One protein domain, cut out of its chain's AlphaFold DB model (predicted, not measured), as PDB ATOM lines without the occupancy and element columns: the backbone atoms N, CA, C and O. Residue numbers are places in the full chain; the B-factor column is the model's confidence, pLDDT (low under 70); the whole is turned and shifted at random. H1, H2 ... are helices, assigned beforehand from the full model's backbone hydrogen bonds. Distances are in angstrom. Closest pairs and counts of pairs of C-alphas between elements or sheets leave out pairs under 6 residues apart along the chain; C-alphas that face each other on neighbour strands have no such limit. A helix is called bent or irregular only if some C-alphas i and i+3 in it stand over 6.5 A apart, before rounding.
ATOM      1  N   ALA A  61      16.438 -39.983  52.721       96.75
ATOM      2  CA  ALA A  61      15.549 -40.791  53.549       96.75
ATOM      3  C   ALA A  61      16.334 -41.808  54.390       96.75
ATOM      4  O   ALA A  61      16.098 -41.932  55.592       96.75
ATOM      5  N   VAL A  62      17.311 -42.497  53.787       95.12
ATOM      6  CA  VAL A  62      18.212 -43.396  54.525       95.12
ATOM      7  C   VAL A  62      19.071 -42.613  55.519       95.12
ATOM      8  O   VAL A  62      19.238 -43.058  56.654       95.12
ATOM      9  N   GLY A  63      19.583 -41.443  55.123       94.25
ATOM     10  CA  GLY A  63      20.355 -40.564  56.003       94.25
ATOM     11  C   GLY A  63      19.567 -40.147  57.246       94.25
ATOM     12  O   GLY A  63      20.020 -40.368  58.368       94.25
ATOM     13  N   GLN A  64      18.352 -39.630  57.054       96.44
ATOM     14  CA  GLN A  64      17.454 -39.252  58.143       96.44
ATOM     15  C   GLN A  64      17.131 -40.448  59.047       96.44
ATOM     16  O   GLN A  64      17.242 -40.347  60.269       96.44
ATOM     17  N   TRP A  65      16.800 -41.600  58.460       97.44
ATOM     18  CA  TRP A  65      16.515 -42.815  59.219       97.44
ATOM     19  C   TRP A  65      17.708 -43.251  60.087       97.44
ATOM     20  O   TRP A  65      17.528 -43.588  61.258       97.44
ATOM     21  N   LEU A  66      18.940 -43.197  59.561       96.00
ATOM     22  CA  LEU A  66      20.157 -43.506  60.323       96.00
ATOM     23  C   LEU A  66      20.386 -42.520  61.475       96.00
ATOM     24  O   LEU A  66      20.773 -42.939  62.569       96.00
ATOM     25  N   MET A  67      20.147 -41.225  61.247       95.88
ATOM     26  CA  MET A  67      20.261 -40.195  62.284       95.88
ATOM     27  C   MET A  67      19.265 -40.435  63.424       95.88
ATOM     28  O   MET A  67      19.645 -40.383  64.594       95.88
ATOM     29  N   GLU A  68      18.010 -40.748  63.096       97.44
ATOM     30  CA  GLU A  68      16.965 -41.052  64.078       97.44
ATOM     31  C   GLU A  68      17.319 -42.287  64.915       97.44
ATOM     32  O   GLU A  68      17.326 -42.210  66.144       97.44
ATOM     33  N   ARG A  69      17.712 -43.397  64.273       97.44
ATOM     34  CA  ARG A  69      18.123 -44.625  64.978       97.44
ATOM     35  C   ARG A  69      19.336 -44.395  65.880       97.44
ATOM     36  O   ARG A  69      19.368 -44.886  67.007       97.44
ATOM     37  N   ARG A  70      20.327 -43.620  65.421       95.50
ATOM     38  CA  ARG A  70      21.498 -43.248  66.232       95.50
ATOM     39  C   ARG A  70      21.091 -42.432  67.458       95.50
ATOM     40  O   ARG A  70      21.603 -42.680  68.547       95.50
ATOM     41  N   ARG A  71      20.178 -41.471  67.290       96.44
ATOM     42  CA  ARG A  71      19.681 -40.635  68.387       96.44
ATOM     43  C   ARG A  71      18.933 -41.464  69.427       96.44
ATOM     44  O   ARG A  71      19.212 -41.322  70.613       96.44
ATOM     45  N   GLU A  72      18.019 -42.326  68.994       97.12
ATOM     46  CA  GLU A  72      17.279 -43.238  69.876       97.12
ATOM     47  C   GLU A  72      18.228 -44.134  70.676       97.12
ATOM     48  O   GLU A  72      18.112 -44.225  71.897       97.12
ATOM     49  N   TRP A  73      19.218 -44.723  70.001       95.06
ATOM     50  CA  TRP A  73      20.238 -45.548  70.640       95.06
ATOM     51  C   TRP A  73      21.064 -44.771  71.674       95.06
ATOM     52  O   TRP A  73      21.274 -45.252  72.785       95.06
ATOM     53  N   SER A  74      21.491 -43.546  71.348       92.69
ATOM     54  CA  SER A  74      22.239 -42.704  72.291       92.69
ATOM     55  C   SER A  74      21.417 -42.373  73.534       92.69
ATOM     56  O   SER A  74      21.917 -42.507  74.646       92.69
ATOM     57  N   LEU A  75      20.145 -41.995  73.359       95.44
ATOM     58  CA  LEU A  75      19.239 -41.698  74.472       95.44
ATOM     59  C   LEU A  75      19.018 -42.922  75.367       95.44
ATOM     60  O   LEU A  75      18.955 -42.790  76.590       95.44
ATOM     61  N   GLN A  76      18.909 -44.111  74.770       95.31
ATOM     62  CA  GLN A  76      18.810 -45.355  75.523       95.31
ATOM     63  C   GLN A  76      20.070 -45.599  76.362       95.31
ATOM     64  O   GLN A  76      19.947 -45.829  77.566       95.31
ATOM     65  N   LEU A  77      21.257 -45.510  75.753       93.19
ATOM     66  CA  LEU A  77      22.532 -45.687  76.454       93.19
ATOM     67  C   LEU A  77      22.691 -44.694  77.612       93.19
ATOM     68  O   LEU A  77      23.109 -45.086  78.699       93.19
ATOM     69  N   ASP A  78      22.326 -43.428  77.402       92.69
ATOM     70  CA  ASP A  78      22.437 -42.395  78.435       92.69
ATOM     71  C   ASP A  78      21.466 -42.638  79.598       92.69
ATOM     72  O   ASP A  78      21.825 -42.413  80.751       92.69
ATOM     73  N   ARG A  79      20.262 -43.157  79.317       94.44
ATOM     74  CA  ARG A  79      19.294 -43.561  80.349       94.44
ATOM     75  C   ARG A  79      19.769 -44.779  81.145       94.44
ATOM     76  O   ARG A  79      19.497 -44.876  82.335       94.44
ATOM     77  N   GLU A  80      20.418 -45.737  80.489       95.12
ATOM     78  CA  GLU A  80      20.935 -46.946  81.142       95.12
ATOM     79  C   GLU A  80      22.174 -46.664  82.005       95.12
ATOM     80  O   GLU A  80      22.397 -47.352  83.005       95.12
ATOM     81  N   ALA A  81      22.950 -45.637  81.650       95.81
ATOM     82  CA  ALA A  81      24.118 -45.154  82.381       95.81
ATOM     83  C   ALA A  81      23.744 -44.239  83.568       95.81
ATOM     84  O   ALA A  81      24.281 -43.138  83.708       95.81
ATOM     85  N   ASP A  82      22.826 -44.710  84.412       95.88
ATOM     86  CA  ASP A  82      22.350 -44.018  85.612       95.88
ATOM     87  C   ASP A  82      23.419 -44.026  86.731       95.88
ATOM     88  O   ASP A  82      23.764 -45.112  87.218       95.88
ATOM     89  N   PRO A  83      23.949 -42.853  87.144       95.50
ATOM     90  CA  PRO A  83      24.942 -42.747  88.216       95.50
ATOM     91  C   PRO A  83      24.388 -43.102  89.599       95.50
ATOM     92  O   PRO A  83      25.150 -43.540  90.460       95.50
ATOM     93  N   GLU A  84      23.080 -42.940  89.808       96.81
ATOM     94  CA  GLU A  84      22.435 -43.118  91.112       96.81
ATOM     95  C   GLU A  84      21.934 -44.555  91.323       96.81
ATOM     96  O   GLU A  84      21.429 -44.904  92.392       96.81
ATOM     97  N   ALA A  85      22.064 -45.419  90.310       95.81
ATOM     98  CA  ALA A  85      21.635 -46.804  90.402       95.81
ATOM     99  C   ALA A  85      22.466 -47.583  91.436       95.81
ATOM    100  O   ALA A  85      23.693 -47.670  91.350       95.81
ATOM    101  N   VAL A  86      21.772 -48.231  92.377       93.56
ATOM    102  CA  VAL A  86      22.367 -49.131  93.374       93.56
ATOM    103  C   VAL A  86      21.808 -50.549  93.175       93.56
ATOM    104  O   VAL A  86      20.594 -50.736  93.282       93.56
ATOM    105  N   PRO A  87      22.648 -51.567  92.894       93.69
ATOM    106  CA  PRO A  87      24.100 -51.484  92.714       93.69
ATOM    107  C   PRO A  87      24.495 -50.772  91.408       93.69
ATOM    108  O   PRO A  87      23.701 -50.706  90.465       93.69
ATOM    109  N   ILE A  88      25.749 -50.299  91.352       95.12
ATOM    110  CA  ILE A  88      26.335 -49.684  90.154       95.12
ATOM    111  C   ILE A  88      26.168 -50.604  88.938       95.12
ATOM    112  O   ILE A  88      26.421 -51.810  89.010       95.12
ATOM    113  N   ARG A  89      25.738 -50.035  87.807       94.94
ATOM    114  CA  ARG A  89      25.443 -50.803  86.593       94.94
ATOM    115  C   ARG A  89      26.597 -50.732  85.588       94.94
ATOM    116  O   ARG A  89      27.180 -49.660  85.416       94.94
ATOM    117  N   PRO A  90      26.886 -51.821  84.850       96.94
ATOM    118  CA  PRO A  90      27.922 -51.818  83.817       96.94
ATOM    119  C   PRO A  90      27.835 -50.666  82.790       96.94
ATOM    120  O   PRO A  90      28.887 -50.111  82.470       96.94
ATOM    121  N   PRO A  91      26.648 -50.228  82.313       96.38
ATOM    122  CA  PRO A  91      26.543 -49.081  81.406       96.38
ATOM    123  C   PRO A  91      27.129 -47.781  81.973       96.38
ATOM    124  O   PRO A  91      27.788 -47.043  81.243       96.38
ATOM    125  N   TYR A  92      26.957 -47.519  83.274       96.69
ATOM    126  CA  TYR A  92      27.521 -46.326  83.908       96.69
ATOM    127  C   TYR A  92      29.054 -46.385  83.958       96.69
ATOM    128  O   TYR A  92      29.725 -45.414  83.612       96.69
ATOM    129  N   ILE A  93      29.622 -47.556  84.277       95.25
ATOM    130  CA  ILE A  93      31.078 -47.779  84.249       95.25
ATOM    131  C   ILE A  93      31.634 -47.512  82.842       95.25
ATOM    132  O   ILE A  93      32.611 -46.779  82.689       95.25
ATOM    133  N   MET A  94      30.990 -48.054  81.802       94.69
ATOM    134  CA  MET A  94      31.423 -47.860  80.413       94.69
ATOM    135  C   MET A  94      31.342 -46.398  79.962       94.69
ATOM    136  O   MET A  94      32.225 -45.939  79.232       94.69
ATOM    137  N   LYS A  95      30.324 -45.653  80.413       93.50
ATOM    138  CA  LYS A  95      30.192 -44.217  80.135       93.50
ATOM    139  C   LYS A  95      31.386 -43.439  80.688       93.50
ATOM    140  O   LYS A  95      32.057 -42.751  79.924       93.50
ATOM    141  N   VAL A  96      31.693 -43.617  81.974       94.38
ATOM    142  CA  VAL A  96      32.813 -42.925  82.636       94.38
ATOM    143  C   VAL A  96      34.144 -43.257  81.958       94.38
ATOM    144  O   VAL A  96      34.939 -42.357  81.685       94.38
ATOM    145  N   LEU A  97      34.383 -44.531  81.623       93.81
ATOM    146  CA  LEU A  97      35.593 -44.942  80.902       93.81
ATOM    147  C   LEU A  97      35.705 -44.268  79.526       93.81
ATOM    148  O   LEU A  97      36.776 -43.770  79.181       93.81
ATOM    149  N   SER A  98      34.607 -44.203  78.769       90.69
ATOM    150  CA  SER A  98      34.573 -43.571  77.440       90.69
ATOM    151  C   SER A  98      34.810 -42.060  77.486       90.69
ATOM    152  O   SER A  98      35.397 -41.499  76.566       90.69
ATOM    153  N   GLU A  99      34.365 -41.391  78.551       90.50
ATOM    154  CA  GLU A  99      34.541 -39.944  78.734       90.50
ATOM    155  C   GLU A  99      35.940 -39.581  79.262       90.50
ATOM    156  O   GLU A  99      36.435 -38.489  78.991       90.50
ATOM    157  N   THR A 100      36.593 -40.498  79.985       94.00
ATOM    158  CA  THR A 100      37.885 -40.241  80.647       94.00
ATOM    159  C   THR A 100      39.088 -40.639  79.788       94.00
ATOM    160  O   THR A 100      40.136 -39.996  79.857       94.00
ATOM    161  N   LEU A 101      38.979 -41.712  78.998       90.44
ATOM    162  CA  LEU A 101      40.111 -42.250  78.246       90.44
ATOM    163  C   LEU A 101      40.320 -41.497  76.916       90.44
ATOM    164  O   LEU A 101      39.417 -41.470  76.074       90.44
TER     165      LEU A 101
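AT A GLANCE: This is residues 61 to 101 of the 111 residues of the protein "Pyruvate oxidase" of Methanoculleus marisnigri (UniProt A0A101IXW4). One long helix, H1, and a shorter one, H2, meet near their ends as an L, with a looped link at the corner. Most of H1, residues 61 to 76, sticks out as a free arm, and this arm makes much of the longest axis. The printed part has 41 residues with two named helices, H1 then H2 along the chain, and no named strand; the class is all helix. The whole is loose, with a radius of gyration of the C-alphas of 13.0 A, and flat, with spans of 41 by 22 by 11 A.

IN THESE COORDINATES: H1, the longest helix, runs over residues 61 to 80 and measures 28.8 A from first to last C-alpha. It begins at C-alpha 61 at (15.549, -40.791, 53.549) and ends at C-alpha 80 at (20.935, -46.946, 81.142). H2 runs over residues 90 to 100, 15.6 A from first to last C-alpha, and ends at C-alpha 100 at (37.885, -40.241, 80.647).

HOW THE PARTS SIT: H1 only just touches H2, with 3 pairs of C-alphas within 8 A, and does so with residues 77 to 80 alone. The closest C-alphas of the two helices are those of Glu 80 and Pro 91, 6.0 A apart. Their lines are about perpendicular, at 73 degrees, and their centres are 18.9 A apart. Residues 61 to 76 of H1 stand free. In H1 and H2 every O i to N i+4 pair is within hydrogen-bond range. Neither helix is bent.

THE WHOLE: The two C-alphas farthest apart are those of Ala 61 and Pro 87, at 41.5 A. The first and last printed C-alphas, of Ala 61 and Leu 101, are 34.9 A apart. The printed part has no cut, and the link from H1 to H2, 9 residues, is short but not tight. The mean pLDDT of the printed part is 95.0, and no printed residue is under 70.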